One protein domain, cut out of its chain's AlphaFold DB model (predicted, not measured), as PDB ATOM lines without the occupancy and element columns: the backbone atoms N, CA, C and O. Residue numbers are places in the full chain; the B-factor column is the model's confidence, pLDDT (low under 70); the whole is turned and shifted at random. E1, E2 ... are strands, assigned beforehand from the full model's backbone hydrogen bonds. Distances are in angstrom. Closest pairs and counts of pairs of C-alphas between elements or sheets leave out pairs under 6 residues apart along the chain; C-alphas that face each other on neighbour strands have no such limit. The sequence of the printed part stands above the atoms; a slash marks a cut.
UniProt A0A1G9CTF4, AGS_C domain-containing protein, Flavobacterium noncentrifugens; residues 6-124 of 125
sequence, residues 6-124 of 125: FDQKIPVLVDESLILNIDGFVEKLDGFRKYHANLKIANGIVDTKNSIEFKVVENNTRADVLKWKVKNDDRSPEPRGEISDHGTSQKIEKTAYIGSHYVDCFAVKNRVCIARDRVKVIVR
ATOM      1  N   PHE A   6     -32.410  12.790 -34.175       94.62
ATOM      2  CA  PHE A   6     -32.342  11.662 -35.106       94.62
ATOM      3  C   PHE A   6     -30.908  11.397 -35.587       94.62
ATOM      4  O   PHE A   6     -30.520  10.235 -35.688       94.62
ATOM      5  N   ASP A   7     -30.095  12.444 -35.787       94.44
ATOM      6  CA  ASP A   7     -28.682  12.313 -36.173       94.44
ATOM      7  C   ASP A   7     -27.877  11.551 -35.109       94.44
ATOM      8  O   ASP A   7     -26.884  10.891 -35.406       94.44
ATOM      9  N   GLN A   8     -28.325  11.623 -33.851       93.50
ATOM     10  CA  GLN A   8     -27.722  10.940 -32.705       93.50
ATOM     11  C   GLN A   8     -28.387   9.592 -32.394       93.50
ATOM     12  O   GLN A   8     -28.043   8.968 -31.392       93.50
ATOM     13  N   LYS A   9     -29.330   9.132 -33.231       95.75
ATOM     14  CA  LYS A   9     -30.128   7.911 -33.013       95.75
ATOM     15  C   LYS A   9     -30.898   7.925 -31.683       95.75
ATOM     16  O   LYS A   9     -31.067   6.884 -31.053       95.75
ATOM     17  N   ILE A  10     -31.361   9.104 -31.263       96.69
ATOM     18  CA  ILE A  10     -32.184   9.291 -30.064       96.69
ATOM     19  C   ILE A  10     -33.642   9.447 -30.513       96.69
ATOM     20  O   ILE A  10     -33.997  10.507 -31.039       96.69
ATOM     21  N   PRO A  11     -34.498   8.422 -30.355       97.19
ATOM     22  CA  PRO A  11     -35.925   8.561 -30.619       97.19
ATOM     23  C   PRO A  11     -36.580   9.523 -29.622       97.19
ATOM     24  O   PRO A  11     -36.092   9.731 -28.508       97.19
ATOM     25  N   VAL A  12     -37.710  10.100 -30.027       96.81
ATOM     26  CA  VAL A  12     -38.513  11.010 -29.204       96.81
ATOM     27  C   VAL A  12     -39.815  10.310 -28.839       96.81
ATOM     28  O   VAL A  12     -40.594   9.966 -29.723       96.81
ATOM     29  N   LEU A  13     -40.039  10.114 -27.542       96.44
ATOM     30  CA  LEU A  13     -41.252   9.532 -26.979       96.44
ATOM     31  C   LEU A  13     -41.620  10.358 -25.748       96.44
ATOM     32  O   LEU A  13     -41.181  10.057 -24.641       96.44
ATOM     33  N   VAL A  14     -42.341  11.456 -25.973       95.44
ATOM     34  CA  VAL A  14     -42.688  12.398 -24.904       95.44
ATOM     35  C   VAL A  14     -43.745  11.780 -23.995       95.44
ATOM     36  O   VAL A  14     -44.760  11.286 -24.480       95.44
ATOM     37  N   ASP A  15     -43.494  11.840 -22.693       94.75
ATOM     38  CA  ASP A  15     -44.449  11.494 -21.645       94.75
ATOM     39  C   ASP A  15     -45.029  12.791 -21.065       94.75
ATOM     40  O   ASP A  15     -44.307  13.596 -20.478       94.75
ATOM     41  N   GLU A  16     -46.333  13.006 -21.250       93.88
ATOM     42  CA  GLU A  16     -47.030  14.223 -20.813       93.88
ATOM     43  C   GLU A  16     -47.121  14.359 -19.283       93.88
ATOM     44  O   GLU A  16     -47.382  15.451 -18.781       93.88
ATOM     45  N   SER A  17     -46.877  13.281 -18.526       96.81
ATOM     46  CA  SER A  17     -46.792  13.339 -17.060       96.81
ATOM     47  C   SER A  17     -45.466  13.924 -16.559       96.81
ATOM     48  O   SER A  17     -45.340  14.300 -15.386       96.81
ATOM     49  N   LEU A  18     -44.464  14.014 -17.438       97.81
ATOM     50  CA  LEU A  18     -43.160  14.561 -17.114       97.81
ATOM     51  C   LEU A  18     -43.091  16.054 -17.422       97.81
ATOM     52  O   LEU A  18     -43.508  16.540 -18.470       97.81
ATOM     53  N   ILE A  19     -42.472  16.778 -16.502       97.88
ATOM     54  CA  ILE A  19     -42.261  18.213 -16.555       97.88
ATOM     55  C   ILE A  19     -40.781  18.461 -16.809       97.88
ATOM     56  O   ILE A  19     -39.918  18.033 -16.038       97.88
ATOM     57  N   LEU A  20     -40.504  19.194 -17.881       97.44
ATOM     58  CA  LEU A  20     -39.238  19.859 -18.138       97.44
ATOM     59  C   LEU A  20     -39.573  21.275 -18.591       97.44
ATOM     60  O   LEU A  20     -40.078  21.453 -19.691       97.44
ATOM     61  N   ASN A  21     -39.261  22.259 -17.758       97.25
ATOM     62  CA  ASN A  21     -39.410  23.667 -18.078       97.25
ATOM     63  C   ASN A  21     -38.032  24.330 -18.069       97.25
ATOM     64  O   ASN A  21     -37.272  24.219 -17.102       97.25
ATOM     65  N   ILE A  22     -37.728  25.057 -19.134       95.56
ATOM     66  CA  ILE A  22     -36.572  25.935 -19.276       95.56
ATOM     67  C   ILE A  22     -37.027  27.379 -19.489       95.56
ATOM     68  O   ILE A  22     -38.102  27.634 -20.039       95.56
ATOM     69  N   ASP A  23     -36.191  28.326 -19.078       95.69
ATOM     70  CA  ASP A  23     -36.368  29.748 -19.379       95.69
ATOM     71  C   ASP A  23     -35.005  30.420 -19.602       95.69
ATOM     72  O   ASP A  23     -33.954  29.854 -19.279       95.69
ATOM     73  N   GLY A  24     -35.028  31.616 -20.179       93.25
ATOM     74  CA  GLY A  24     -33.869  32.487 -20.313       93.25
ATOM     75  C   GLY A  24     -34.022  33.733 -19.451       93.25
ATOM     76  O   GLY A  24     -35.060  34.388 -19.471       93.25
ATOM     77  N   PHE A  25     -32.976  34.071 -18.710       91.75
ATOM     78  CA  PHE A  25     -32.922  35.206 -17.802       91.75
ATOM     79  C   PHE A  25     -32.033  36.271 -18.433       91.75
ATOM     80  O   PHE A  25     -30.825  36.079 -18.575       91.75
ATOM     81  N   VAL A  26     -32.637  37.376 -18.865       89.94
ATOM     82  CA  VAL A  26     -31.906  38.472 -19.511       89.94
ATOM     83  C   VAL A  26     -31.181  39.294 -18.451       89.94
ATOM     84  O   VAL A  26     -31.832  39.772 -17.530       89.94
ATOM     85  N   GLU A  27     -29.879  39.517 -18.621       83.50
ATOM     86  CA  GLU A  27     -29.082  40.502 -17.886       83.50
ATOM     87  C   GLU A  27     -28.791  41.712 -18.799       83.50
ATOM     88  O   GLU A  27     -28.154  41.574 -19.854       83.50
ATOM     89  N   LYS A  28     -29.242  42.912 -18.397       68.50
ATOM     90  CA  LYS A  28     -28.886  44.176 -19.071       68.50
ATOM     91  C   LYS A  28     -27.487  44.635 -18.661       68.50
ATOM     92  O   LYS A  28     -27.152  44.615 -17.480       68.50
ATOM     93  N   LEU A  29     -26.700  45.105 -19.628       59.84
ATOM     94  CA  LEU A  29     -25.335  45.605 -19.407       59.84
ATOM     95  C   LEU A  29     -25.262  47.079 -18.957       59.84
ATOM     96  O   LEU A  29     -24.161  47.596 -18.797       59.84
ATOM     97  N   ASP A  30     -26.391  47.757 -18.725       55.78
ATOM     98  CA  ASP A  30     -26.379  49.195 -18.436       55.78
ATOM     99  C   ASP A  30     -26.211  49.529 -16.942       55.78
ATOM    100  O   ASP A  30     -27.111  49.365 -16.108       55.78
ATOM    101  N   GLY A  31     -25.035  50.072 -16.629       49.00
ATOM    102  CA  GLY A  31     -24.775  50.902 -15.459       49.00
ATOM    103  C   GLY A  31     -24.668  50.156 -14.140       49.00
ATOM    104  O   GLY A  31     -23.562  49.948 -13.668       49.00
ATOM    105  N   PHE A  32     -25.781  49.837 -13.476       47.81
ATOM    106  CA  PHE A  32     -25.742  49.504 -12.038       47.81
ATOM    107  C   PHE A  32     -26.904  48.630 -11.528       47.81
ATOM    108  O   PHE A  32     -27.071  48.485 -10.316       47.81
ATOM    109  N   ARG A  33     -27.729  48.026 -12.401       50.47
ATOM    110  CA  ARG A  33     -28.825  47.137 -11.964       50.47
ATOM    111  C   ARG A  33     -28.952  45.893 -12.841       50.47
ATOM    112  O   ARG A  33     -29.372  45.976 -13.991       50.47
ATOM    113  N   LYS A  34     -28.673  44.724 -12.254       55.03
ATOM    114  CA  LYS A  34     -29.050  43.422 -12.818       55.03
ATOM    115  C   LYS A  34     -30.566  43.244 -12.710       55.03
ATOM    116  O   LYS A  34     -31.074  42.761 -11.702       55.03
ATOM    117  N   TYR A  35     -31.299  43.666 -13.731       58.06
ATOM    118  CA  TYR A  35     -32.681  43.233 -13.905       58.06
ATOM    119  C   TYR A  35     -32.668  41.849 -14.533       58.06
ATOM    120  O   TYR A  35     -32.002  41.676 -15.545       58.06
ATOM    121  N   HIS A  36     -33.399  40.903 -13.944       67.19
ATOM    122  CA  HIS A  36     -33.629  39.586 -14.528       67.19
ATOM    123  C   HIS A  36     -35.035  39.582 -15.118       67.19
ATOM    124  O   HIS A  36     -36.017  39.662 -14.379       67.19
ATOM    125  N   ALA A  37     -35.138  39.530 -16.443       79.75
ATOM    126  CA  ALA A  37     -36.409  39.306 -17.122       79.75
ATOM    127  C   ALA A  37     -36.456  37.866 -17.640       79.75
ATOM    128  O   ALA A  37     -35.520  37.427 -18.307       79.75
ATOM    129  N   ASN A  38     -37.543  37.156 -17.336       88.44
ATOM    130  CA  ASN A  38     -37.822  35.834 -17.893       88.44
ATOM    131  C   ASN A  38     -38.276  35.986 -19.343       88.44
ATOM    132  O   ASN A  38     -39.266  36.674 -19.614       88.44
ATOM    133  N   LEU A  39     -37.586  35.337 -20.274       92.25
ATOM    134  CA  LEU A  39     -37.900  35.439 -21.693       92.25
ATOM    135  C   LEU A  39     -39.287  34.900 -22.000       92.25
ATOM    136  O   LEU A  39     -40.010  35.547 -22.751       92.25
ATOM    137  N   LYS A  40     -39.717  33.785 -21.400       93.81
ATOM    138  CA  LYS A  40     -41.071  33.267 -21.657       93.81
ATOM    139  C   LYS A  40     -42.171  34.240 -21.226       93.81
ATOM    140  O   LYS A  40     -43.165  34.365 -21.935       93.81
ATOM    141  N   ILE A  41     -41.970  34.983 -20.134       91.88
ATOM    142  CA  ILE A  41     -42.897  36.045 -19.693       91.88
ATOM    143  C   ILE A  41     -42.841  37.249 -20.644       91.88
ATOM    144  O   ILE A  41     -43.863  37.859 -20.942       91.88
ATOM    145  N   ALA A  42     -41.657  37.571 -21.165       90.06
ATOM    146  CA  ALA A  42     -41.441  38.655 -22.121       90.06
ATOM    147  C   ALA A  42     -41.780  38.278 -23.583       90.06
ATOM    148  O   ALA A  42     -41.322  38.944 -24.511       90.06
ATOM    149  N   ASN A  43     -42.548  37.205 -23.820       91.81
ATOM    150  CA  ASN A  43     -42.865  36.676 -25.158       91.81
ATOM    151  C   ASN A  43     -41.628  36.358 -26.025       91.81
ATOM    152  O   ASN A  43     -41.685  36.381 -27.254       91.81
ATOM    153  N   GLY A  44     -40.495  36.073 -25.386       92.75
ATOM    154  CA  GLY A  44     -39.206  35.823 -26.022       92.75
ATOM    155  C   GLY A  44     -38.514  37.074 -26.555       92.75
ATOM    156  O   GLY A  44     -37.490  36.944 -27.214       92.75
ATOM    157  N   ILE A  45     -39.047  38.274 -26.325       93.88
ATOM    158  CA  ILE A  45     -38.522  39.507 -26.916       93.88
ATOM    159  C   ILE A  45     -37.374  40.051 -26.068       93.88
ATOM    160  O   ILE A  45     -37.496  40.207 -24.853       93.88
ATOM    161  N   VAL A  46     -36.272  40.389 -26.730       92.94
ATOM    162  CA  VAL A  46     -35.097  40.995 -26.107       92.94
ATOM    163  C   VAL A  46     -34.409  41.927 -27.100       92.94
ATOM    164  O   VAL A  46     -34.397  41.673 -28.303       92.94
ATOM    165  N   ASP A  47     -33.839  43.020 -26.607       92.50
ATOM    166  CA  ASP A  47     -33.084  43.934 -27.459       92.50
ATOM    167  C   ASP A  47     -31.645  43.413 -27.644       92.50
ATOM    168  O   ASP A  47     -31.144  42.620 -26.836       92.50
ATOM    169  N   THR A  48     -30.954  43.853 -28.693       91.44
ATOM    170  CA  THR A  48     -29.538  43.517 -28.908       91.44
ATOM    171  C   THR A  48     -28.650  43.978 -27.746       91.44
ATOM    172  O   THR A  48     -29.036  44.808 -26.923       91.44
ATOM    173  N   LYS A  49     -27.415  43.460 -27.686       89.56
ATOM    174  CA  LYS A  49     -26.388  43.843 -26.689       89.56
ATOM    175  C   LYS A  49     -26.752  43.506 -25.235       89.56
ATOM    176  O   LYS A  49     -26.114  43.992 -24.307       89.56
ATOM    177  N   ASN A  50     -27.720  42.625 -25.028       90.06
ATOM    178  CA  ASN A  50     -28.006  41.981 -23.752       90.06
ATOM    179  C   ASN A  50     -27.370  40.588 -23.668       90.06
ATOM    180  O   ASN A  50     -26.930  40.010 -24.672       90.06
ATOM    181  N   SER A  51     -27.349  40.040 -22.458       90.69
ATOM    182  CA  SER A  51     -26.894  38.677 -22.184       90.69
ATOM    183  C   SER A  51     -28.055  37.834 -21.670       90.69
ATOM    184  O   SER A  51     -28.927  38.367 -20.993       90.69
ATOM    185  N   ILE A  52     -28.087  36.545 -21.994       91.81
ATOM    186  CA  ILE A  52     -29.135  35.625 -21.551       91.81
ATOM    187  C   ILE A  52     -28.480  34.423 -20.883       91.81
ATOM    188  O   ILE A  52     -27.647  33.745 -21.486       91.81
ATOM    189  N   GLU A  53     -28.888  34.139 -19.654       92.31
ATOM    190  CA  GLU A  53     -28.595  32.878 -18.979       92.31
ATOM    191  C   GLU A  53     -29.786  31.930 -19.164       92.31
ATOM    192  O   GLU A  53     -30.886  32.216 -18.693       92.31
ATOM    193  N   PHE A  54     -29.592  30.804 -19.851       92.75
ATOM    194  CA  PHE A  54     -30.630  29.778 -19.971       92.75
ATOM    195  C   PHE A  54     -30.478  28.737 -18.876       92.75
ATOM    196  O   PHE A  54     -29.382  28.237 -18.636       92.75
ATOM    197  N   LYS A  55     -31.587  28.354 -18.245       92.62
ATOM    198  CA  LYS A  55     -31.571  27.310 -17.220       92.62
ATOM    199  C   LYS A  55     -32.875  26.540 -17.154       92.62
ATOM    200  O   LYS A  55     -33.915  26.974 -17.644       92.62
ATOM    201  N   VAL A  56     -32.787  25.378 -16.522       94.38
ATOM    202  CA  VAL A  56     -33.945  24.581 -16.127       94.38
ATOM    203  C   VAL A  56     -34.612  25.266 -14.940       94.38
ATOM    204  O   VAL A  56     -33.956  25.507 -13.929       94.38
ATOM    205  N   VAL A  57     -35.896  25.587 -15.074       95.12
ATOM    206  CA  VAL A  57     -36.704  26.180 -13.998       95.12
ATOM    207  C   VAL A  57     -37.499  25.121 -13.239       95.12
ATOM    208  O   VAL A  57     -37.720  25.266 -12.044       95.12
ATOM    209  N   GLU A  58     -37.866  24.026 -13.905       96.62
ATOM    210  CA  GLU A  58     -38.557  22.895 -13.294       96.62
ATOM    211  C   GLU A  58     -38.219  21.612 -14.050       96.62
ATOM    212  O   GLU A  58     -38.155  21.608 -15.279       96.62
ATOM    213  N   ASN A  59     -37.970  20.518 -13.332       96.88
ATOM    214  CA  ASN A  59     -37.673  19.235 -13.957       96.88
ATOM    215  C   ASN A  59     -37.971  18.067 -13.014       96.88
ATOM    216  O   ASN A  59     -37.335  17.946 -11.967       96.88
ATOM    217  N   ASN A  60     -38.877  17.174 -13.412       97.75
ATOM    218  CA  ASN A  60     -39.172  15.932 -12.686       97.75
ATOM    219  C   ASN A  60     -38.762  14.659 -13.462       97.75
ATOM    220  O   ASN A  60     -38.985  13.546 -12.987       97.75
ATOM    221  N   THR A  61     -38.137  14.806 -14.634       96.56
ATOM    222  CA  THR A  61     -37.912  13.713 -15.602       96.56
ATOM    223  C   THR A  61     -36.976  12.618 -15.094       96.56
ATOM    224  O   THR A  61     -37.028  11.479 -15.565       96.56
ATOM    225  N   ARG A  62     -36.084  12.954 -14.146       95.31
ATOM    226  CA  ARG A  62     -34.965  12.090 -13.720       95.31
ATOM    227  C   ARG A  62     -34.223  11.508 -14.933       95.31
ATOM    228  O   ARG A  62     -33.989  10.297 -14.991       95.31
ATOM    229  N   ALA A  63     -33.991  12.353 -15.935       95.81
ATOM    230  CA  ALA A  63     -33.249  12.018 -17.140       95.81
ATOM    231  C   ALA A  63     -31.761  11.808 -16.837       95.81
ATOM    232  O   ALA A  63     -31.227  12.408 -15.907       95.81
ATOM    233  N   ASP A  64     -31.103  10.988 -17.657       95.19
ATOM    234  CA  ASP A  64     -29.668  10.714 -17.538       95.19
ATOM    235  C   ASP A  64     -28.846  11.920 -18.019       95.19
ATOM    236  O   ASP A  64     -27.780  12.218 -17.483       95.19
ATOM    237  N   VAL A  65     -29.351  12.631 -19.035       94.75
ATOM    238  CA  VAL A  65     -28.716  13.824 -19.605       94.75
ATOM    239  C   VAL A  65     -29.760  14.806 -20.139       94.75
ATOM    240  O   VAL A  65     -30.798  14.409 -20.673       94.75
ATOM    241  N   LEU A  66     -29.472  16.104 -20.015       95.38
ATOM    242  CA  LEU A  66     -30.253  17.178 -20.628       95.38
ATOM    243  C   LEU A  66     -29.508  17.735 -21.836       95.38
ATOM    244  O   LEU A  66     -28.546  18.469 -21.671       95.38
ATOM    245  N   LYS A  67     -29.952  17.429 -23.051       95.75
ATOM    246  CA  LYS A  67     -29.328  17.964 -24.268       95.75
ATOM    247  C   LYS A  67     -29.891  19.339 -24.608       95.75
ATOM    248  O   LYS A  67     -31.095  19.537 -24.547       95.75
ATOM    249  N   TRP A  68     -29.037  20.254 -25.045       95.81
ATOM    250  CA  TRP A  68     -29.373  21.634 -25.386       95.81
ATOM    251  C   TRP A  68     -29.044  21.944 -26.837       95.81
ATOM    252  O   TRP A  68     -27.989  21.537 -27.334       95.81
ATOM    253  N   LYS A  69     -29.915  22.711 -27.489       95.25
ATOM    254  CA  LYS A  69     -29.713  23.249 -28.836       95.25
ATOM    255  C   LYS A  69     -29.886  24.753 -28.817       95.25
ATOM    256  O   LYS A  69     -30.951  25.221 -28.437       95.25
ATOM    257  N   VAL A  70     -28.893  25.483 -29.312       93.94
ATOM    258  CA  VAL A  70     -29.030  26.909 -29.639       93.94
ATOM    259  C   VAL A  70     -29.168  27.016 -31.147       93.94
ATOM    260  O   VAL A  70     -28.241  26.682 -31.886       93.94
ATOM    261  N   LYS A  71     -30.341  27.437 -31.616       95.38
ATOM    262  CA  LYS A  71     -30.582  27.706 -33.031       95.38
ATOM    263  C   LYS A  71     -30.640  29.211 -33.232       95.38
ATOM    264  O   LYS A  71     -31.575  29.861 -32.770       95.38
ATOM    265  N   ASN A  72     -29.670  29.724 -33.983       95.62
ATOM    266  CA  ASN A  72     -29.750  31.085 -34.492       95.62
ATOM    267  C   ASN A  72     -30.652  31.136 -35.736       95.62
ATOM    268  O   ASN A  72     -30.761  30.133 -36.451       95.62
ATOM    269  N   ASP A  73     -31.255  32.295 -36.002       95.62
ATOM    270  CA  ASP A  73     -31.987  32.588 -37.241       95.62
ATOM    271  C   ASP A  73     -31.138  32.196 -38.459       95.62
ATOM    272  O   ASP A  73     -29.928  32.431 -38.486       95.62
ATOM    273  N   ASP A  74     -31.758  31.599 -39.475       93.75
ATOM    274  CA  ASP A  74     -31.053  31.144 -40.681       93.75
ATOM    275  C   ASP A  74     -30.459  32.300 -41.496       93.75
ATOM    276  O   ASP A  74     -29.531  32.093 -42.276       93.75
ATOM    277  N   ARG A  75     -30.966  33.522 -41.299       93.56
ATOM    278  CA  ARG A  75     -30.448  34.757 -41.903       93.56
ATOM    279  C   ARG A  75     -29.373  35.438 -41.051       93.56
ATOM    280  O   ARG A  75     -28.851  36.474 -41.457       93.56
ATOM    281  N   SER A  76     -29.056  34.892 -39.876       93.06
ATOM    282  CA  SER A  76     -27.965  35.387 -39.037       93.06
ATOM    283  C   SER A  76     -26.619  35.239 -39.761       93.06
ATOM    284  O   SER A  76     -26.412  34.232 -40.440       93.06
ATOM    285  N   PRO A  77     -25.659  36.164 -39.566       93.31
ATOM    286  CA  PRO A  77     -24.276  35.984 -40.017       93.31
ATOM    287  C   PRO A  77     -23.610  34.714 -39.465       93.31
ATOM    288  O   PRO A  77     -22.658  34.206 -40.053       93.31
ATOM    289  N   GLU A  78     -24.110  34.198 -38.338       91.56
ATOM    290  CA  GLU A  78     -23.606  32.994 -37.682       91.56
ATOM    291  C   GLU A  78     -24.754  31.996 -37.434       91.56
ATOM    292  O   GLU A  78     -25.293  31.910 -36.322       91.56
ATOM    293  N   PRO A  79     -25.188  31.245 -38.462       91.62
ATOM    294  CA  PRO A  79     -26.237  30.249 -38.306       91.62
ATOM    295  C   PRO A  79     -25.716  29.053 -37.490       91.62
ATOM    296  O   PRO A  79     -24.830  28.305 -37.913       91.62
ATOM    297  N   ARG A  80     -26.307  28.849 -36.309       92.19
ATOM    298  CA  ARG A  80     -26.044  27.729 -35.389       92.19
ATOM    299  C   ARG A  80     -27.224  26.764 -35.349       92.19
ATOM    300  O   ARG A  80     -28.279  27.045 -35.925       92.19
ATOM    301  N   GLY A  81     -27.047  25.616 -34.704       93.31
ATOM    302  CA  GLY A  81     -28.108  24.613 -34.544       93.31
ATOM    303  C   GLY A  81     -27.630  23.251 -34.050       93.31
ATOM    304  O   GLY A  81     -28.329  22.254 -34.230       93.31
ATOM    305  N   GLU A  82     -26.426  23.188 -33.497       93.12
ATOM    306  CA  GLU A  82     -25.834  22.007 -32.891       93.12
ATOM    307  C   GLU A  82     -26.523  21.624 -31.573       93.12
ATOM    308  O   GLU A  82     -27.079  22.467 -30.872       93.12
ATOM    309  N   ILE A  83     -26.464  20.335 -31.233       93.31
ATOM    310  CA  ILE A  83     -26.983  19.784 -29.977       93.31
ATOM    311  C   ILE A  83     -25.798  19.348 -29.114       93.31
ATOM    312  O   ILE A  83     -24.924  18.627 -29.600       93.31
ATOM    313  N   SER A  84     -25.789  19.752 -27.846       90.38
ATOM    314  CA  SER A  84     -24.735  19.450 -26.866       90.38
ATOM    315  C   SER A  84     -25.321  18.983 -25.534       90.38
ATOM    316  O   SER A  84     -26.467  19.292 -25.233       90.38
ATOM    317  N   ASP A  85     -24.544  18.279 -24.715       84.50
ATOM    318  CA  ASP A  85     -25.059  17.658 -23.482       84.50
ATOM    319  C   ASP A  85     -25.181  18.628 -22.300       84.50
ATOM    320  O   ASP A  85     -25.905  18.341 -21.360       84.50
ATOM    321  N   HIS A  86     -24.508  19.784 -22.335       68.25
ATOM    322  CA  HIS A  86     -24.535  20.766 -21.237       68.25
ATOM    323  C   HIS A  86     -24.361  22.225 -21.694       68.25
ATOM    324  O   HIS A  86     -24.206  23.115 -20.860       68.25
ATOM    325  N   GLY A  87     -24.321  22.483 -23.008       65.62
ATOM    326  CA  GLY A  87     -23.731  23.706 -23.555       65.62
ATOM    327  C   GLY A  87     -24.350  24.992 -23.016       65.62
ATOM    328  O   GLY A  87     -23.647  25.802 -22.420       65.62
ATOM    329  N   THR A  88     -25.652  25.180 -23.215       64.81
ATOM    330  CA  THR A  88     -26.311  26.465 -22.935       64.81
ATOM    331  C   THR A  88     -26.626  26.671 -21.455       64.81
ATOM    332  O   THR A  88     -26.603  27.801 -20.993       64.81
ATOM    333  N   SER A  89     -26.831  25.605 -20.672       63.88
ATOM    334  CA  SER A  89     -27.048  25.730 -19.219       63.88
ATOM    335  C   SER A  89     -25.815  26.197 -18.440       63.88
ATOM    336  O   SER A  89     -25.917  26.515 -17.262       63.88
ATOM    337  N   GLN A  90     -24.637  26.176 -19.069       66.19
ATOM    338  CA  GLN A  90     -23.357  26.537 -18.450       66.19
ATOM    339  C   GLN A  90     -22.739  27.799 -19.069       66.19
ATOM    340  O   GLN A  90     -21.614  28.164 -18.726       66.19
ATOM    341  N   LYS A  91     -23.431  28.442 -20.017       79.38
ATOM    342  CA  LYS A  91     -22.891  29.557 -20.796       79.38
ATOM    343  C   LYS A  91     -23.887  30.700 -20.874       79.38
ATOM    344  O   LYS A  91     -25.075  30.502 -21.101       79.38
ATOM    345  N   ILE A  92     -23.359  31.910 -20.742       85.44
ATOM    346  CA  ILE A  92     -24.102  33.134 -21.013       85.44
ATOM    347  C   ILE A  92     -24.111  33.350 -22.529       85.44
ATOM    348  O   ILE A  92     -23.054  33.527 -23.138       85.44
ATOM    349  N   GLU A  93     -25.296  33.359 -23.130       90.69
ATOM    350  CA  GLU A  93     -25.477  33.641 -24.555       90.69
ATOM    351  C   GLU A  93     -25.628  35.152 -24.785       90.69
ATOM    352  O   GLU A  93     -26.196  35.881 -23.967       90.69
ATOM    353  N   LYS A  94     -25.110  35.651 -25.910       91.19
ATOM    354  CA  LYS A  94     -25.178  37.074 -26.274       91.19
ATOM    355  C   LYS A  94     -26.246  37.310 -27.335       91.19
ATOM    356  O   LYS A  94     -26.327  36.589 -28.323       91.19
ATOM    357  N   THR A  95     -27.008  38.389 -27.183       91.31
ATOM    358  CA  THR A  95     -27.993  38.850 -28.182       91.31
ATOM    359  C   THR A  95     -27.312  39.697 -29.265       91.31
ATOM    360  O   THR A  95     -27.555  40.895 -29.414       91.31
ATOM    361  N   ALA A  96     -26.371  39.084 -29.985       91.75
ATOM    362  CA  ALA A  96     -25.542  39.776 -30.977       91.75
ATOM    363  C   ALA A  96     -26.242  39.963 -32.333       91.75
ATOM    364  O   ALA A  96     -25.948  40.916 -33.051       91.75
ATOM    365  N   TYR A  97     -27.171  39.069 -32.677       93.62
ATOM    366  CA  TYR A  97     -27.768  38.996 -34.008       93.62
ATOM    367  C   TYR A  97     -29.277  39.215 -33.932       93.62
ATOM    368  O   TYR A  97     -29.965  38.505 -33.203       93.62
ATOM    369  N   ILE A  98     -29.797  40.177 -34.694       95.81
ATOM    370  CA  ILE A  98     -31.241  40.408 -34.848       95.81
ATOM    371  C   ILE A  98     -31.866  39.216 -35.576       95.81
ATOM    372  O   ILE A  98     -31.269  38.673 -36.504       95.81
ATOM    373  N   GLY A  99     -33.065  38.813 -35.163       96.25
ATOM    374  CA  GLY A  99     -33.798  37.726 -35.805       96.25
ATOM    375  C   GLY A  99     -34.565  36.845 -34.829       96.25
ATOM    376  O   GLY A  99     -34.658  37.135 -33.633       96.25
ATOM    377  N   SER A 100     -35.128  35.770 -35.372       96.88
ATOM    378  CA  SER A 100     -35.878  34.764 -34.631       96.88
ATOM    379  C   SER A 100     -34.995  33.558 -34.327       96.88
ATOM    380  O   SER A 100     -34.766  32.698 -35.175       96.88
ATOM    381  N   HIS A 101     -34.564  33.463 -33.078       96.50
ATOM    382  CA  HIS A 101     -33.744  32.380 -32.546       96.50
ATOM    383  C   HIS A 101     -34.566  31.517 -31.588       96.50
ATOM    384  O   HIS A 101     -35.677  31.875 -31.175       96.50
ATOM    385  N   TYR A 102     -34.024  30.370 -31.197       97.00
ATOM    386  CA  TYR A 102     -34.585  29.596 -30.095       97.00
ATOM    387  C   TYR A 102     -33.541  28.728 -29.403       97.00
ATOM    388  O   TYR A 102     -32.515  28.357 -29.979       97.00
ATOM    389  N   VAL A 103     -33.858  28.358 -28.166       96.19
ATOM    390  CA  VAL A 103     -33.142  27.341 -27.403       96.19
ATOM    391  C   VAL A 103     -34.090  26.186 -27.114       96.19
ATOM    392  O   VAL A 103     -35.159  26.408 -26.550       96.19
ATOM    393  N   ASP A 104     -33.707  24.971 -27.504       96.94
ATOM    394  CA  ASP A 104     -34.386  23.740 -27.085       96.94
ATOM    395  C   ASP A 104     -33.594  23.054 -25.970       96.94
ATOM    396  O   ASP A 104     -32.358  23.048 -25.988       96.94
ATOM    397  N   CYS A 105     -34.309  22.402 -25.056       96.62
ATOM    398  CA  CYS A 105     -33.760  21.434 -24.116       96.62
ATOM    399  C   CYS A 105     -34.518  20.108 -24.222       96.62
ATOM    400  O   CYS A 105     -35.741  20.086 -24.372       96.62
ATOM    401  N   PHE A 106     -33.786  19.001 -24.149       97.31
ATOM    402  CA  PHE A 106     -34.286  17.641 -24.308       97.31
ATOM    403  C   PHE A 106     -33.845  16.795 -23.116       97.31
ATOM    404  O   PHE A 106     -32.650  16.586 -22.906       97.31
ATOM    405  N   ALA A 107     -34.800  16.261 -22.362       97.25
ATOM    406  CA  ALA A 107     -34.541  15.281 -21.317       97.25
ATOM    407  C   ALA A 107     -34.399  13.892 -21.937       97.25
ATOM    408  O   ALA A 107     -35.365  13.352 -22.475       97.25
ATOM    409  N   VAL A 108     -33.199  13.313 -21.865       97.06
ATOM    410  CA  VAL A 108     -32.894  11.999 -22.440       97.06
ATOM    411  C   VAL A 108     -32.662  10.975 -21.336       97.06
ATOM    412  O   VAL A 108     -31.803  11.160 -20.474       97.06
ATOM    413  N   LYS A 109     -33.405   9.870 -21.394       97.19
ATOM    414  CA  LYS A 109     -33.295   8.732 -20.481       97.19
ATOM    415  C   LYS A 109     -33.263   7.434 -21.267       97.19
ATOM    416  O   LYS A 109     -34.065   7.260 -22.182       97.19
ATOM    417  N   ASN A 110     -32.336   6.532 -20.956       95.62
ATOM    418  CA  ASN A 110     -32.147   5.276 -21.695       95.62
ATOM    419  C   ASN A 110     -32.020   5.485 -23.221       95.62
ATOM    420  O   ASN A 110     -32.522   4.691 -24.015       95.62
ATOM    421  N   ARG A 111     -31.342   6.568 -23.637       95.38
ATOM    422  CA  ARG A 111     -31.195   7.013 -25.042       95.38
ATOM    423  C   ARG A 111     -32.502   7.403 -25.750       95.38
ATOM    424  O   ARG A 111     -32.506   7.507 -26.970       95.38
ATOM    425  N   VAL A 112     -33.580   7.673 -25.016       97.50
ATOM    426  CA  VAL A 112     -34.858   8.173 -25.542       97.50
ATOM    427  C   VAL A 112     -35.115   9.571 -24.988       97.50
ATOM    428  O   VAL A 112     -34.926   9.809 -23.798       97.50
ATOM    429  N   CYS A 113     -35.537  10.512 -25.829       98.00
ATOM    430  CA  CYS A 113     -35.997  11.822 -25.375       98.00
ATOM    431  C   CYS A 113     -37.421  11.699 -24.815       98.00
ATOM    432  O   CYS A 113     -38.351  11.458 -25.584       98.00
ATOM    433  N   ILE A 114     -37.566  11.887 -23.501       98.25
ATOM    434  CA  ILE A 114     -38.810  11.671 -22.739       98.25
ATOM    435  C   ILE A 114     -39.569  12.960 -22.409       98.25
ATOM    436  O   ILE A 114     -40.766  12.922 -22.157       98.25
ATOM    437  N   ALA A 115     -38.898  14.111 -22.445       98.25
ATOM    438  CA  ALA A 115     -39.524  15.428 -22.345       98.25
ATOM    439  C   ALA A 115     -38.676  16.459 -23.095       98.25
ATOM    440  O   ALA A 115     -37.475  16.261 -23.304       98.25
ATOM    441  N   ARG A 116     -39.291  17.560 -23.523       97.62
ATOM    442  CA  ARG A 116     -38.600  18.653 -24.213       97.62
ATOM    443  C   ARG A 116     -39.318  19.969 -23.989       97.62
ATOM    444  O   ARG A 116     -40.536  19.979 -23.851       97.62
ATOM    445  N   ASP A 117     -38.572  21.056 -24.056       97.81
ATOM    446  CA  ASP A 117     -39.126  22.400 -23.959       97.81
ATOM    447  C   ASP A 117     -38.282  23.399 -24.757       97.81
ATOM    448  O   ASP A 117     -37.123  23.129 -25.089       97.81
ATOM    449  N   ARG A 118     -38.894  24.532 -25.112       97.44
ATOM    450  CA  ARG A 118     -38.336  25.554 -25.995       97.44
ATOM    451  C   ARG A 118     -38.515  26.949 -25.411       97.44
ATOM    452  O   ARG A 118     -39.621  27.353 -25.055       97.44
ATOM    453  N   VAL A 119     -37.452  27.744 -25.468       97.00
ATOM    454  CA  VAL A 119     -37.511  29.203 -25.312       97.00
ATOM    455  C   VAL A 119     -37.328  29.841 -26.684       97.00
ATOM    456  O   VAL A 119     -36.302  29.645 -27.335       97.00
ATOM    457  N   LYS A 120     -38.324  30.603 -27.142       97.44
ATOM    458  CA  LYS A 120     -38.182  31.461 -28.328       97.44
ATOM    459  C   LYS A 120     -37.442  32.735 -27.939       97.44
ATOM    460  O   LYS A 120     -37.671  33.257 -26.851       97.44
ATOM    461  N   VAL A 121     -36.595  33.238 -28.831       96.31
ATOM    462  CA  VAL A 121     -35.815  34.457 -28.605       96.31
ATOM    463  C   VAL A 121     -35.883  35.329 -29.851       96.31
ATOM    464  O   VAL A 121     -35.268  35.026 -30.869       96.31
ATOM    465  N   ILE A 122     -36.640  36.414 -29.778       97.06
ATOM    466  CA  ILE A 122     -36.728  37.426 -30.823       97.06
ATOM    467  C   ILE A 122     -35.810  38.573 -30.425       97.06
ATOM    468  O   ILE A 122     -36.137  39.353 -29.529       97.06
ATOM    469  N   VAL A 123     -34.661  38.658 -31.091       95.75
ATOM    470  CA  VAL A 123     -33.713  39.752 -30.887       95.75
ATOM    471  C   VAL A 123     -34.079  40.890 -31.830       95.75
ATOM    472  O   VAL A 123     -34.120  40.691 -33.046       95.75
ATOM    473  N   ARG A 124     -34.324  42.079 -31.280       93.69
ATOM    474  CA  ARG A 124     -34.592  43.318 -32.031       93.69
ATOM    475  C   ARG A 124     -33.598  44.418 -31.658       93.69
ATOM    476  O   ARG A 124     -32.853  44.260 -30.697       93.69
TER     477      ARG A 124
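This is residues 6 to 124 of the 125 residues of the protein "AGS_C domain-containing protein" of Flavobacterium noncentrifugens (UniProt A0A1G9CTF4). This is a sandwich of two strand sheets, the four-stranded E3 E7 E6 E5 facing the smaller E2 E1 E4, with the long stretch 72 to 98 running past its E5 and E4 edges and pairing briefly with each. Residues 6 to 19 cross one end of it, where E1 begins and E6 ends. The 119 printed residues hold no named helix and seven strands, E1 to E7 in order; the class is all strand, though under half of the residues are in named elements. The larger sheet, E3 E7 E6 E5, is mixed, and E2 E1 E4 is antiparallel. The whole is compact, radius of gyration of the C-alphas 14.7 A, with an elongated outline of 46 by 29 by 22 A.

Start at Phe 6 and pass through residues 6 to 19, which hold no named element. Find C-alpha 20 at (-39.238, 19.859, -18.138); from there E1 runs 23.0 A to residue 27. Next come two short strands, E2, residues 36 to 38, and E3, residues 45 to 47. E4, residues 51 to 59, spans 23.7 A, and E5, residues 65 to 71, spans 19.4 A. Look for C-alpha 99 at (-33.798, 37.726, -35.805), where E6 starts its 32.8 A to residue 109. E7, residues 112 to 124, is the longest strand, 35.7 A, ending at C-alpha 124, (-34.592, 43.318, -32.031).

Begin with E5, E6 and E7, a meander, each strand the antiparallel neighbour of the one before. Between E5 and E6 look at N 67 and O 106, 2.8 A apart; between E6 and E7, at N 101 and O 121, also 2.8 A. E7 bends by 63 degrees at residue 115. At its far end E3 is its parallel neighbour, with N 46 and O 122 3.0 A apart. This sheet is twisted. In the other sheet, E1 is the inner strand: N 25 and O 53 of E4 are 2.8 A apart, and N 26 and O 37 of E2 2.9 A. The facing parts of the sheets lie 9.9 A centre to centre, their strands at 32 degrees. The closest C-alphas of E1 and E7, Asn 21 and Asp 117, are 6.0 A apart. E4 and E6 are near each other; E4 and E7 are apart.

The two C-alphas farthest apart, Lys 9 and Phe 32, are 46.8 A from each other. The printed part has no cut. The link E5 to E6, 27 residues, is long; within it residues 83 to 84 pair with 68 to 69 of E5, and 93 to 94 with 51 to 52 of E4, both antiparallel. Mean pLDDT of the printed part is 90.1, but residues 28 to 36 and 86 to 90 are under 70.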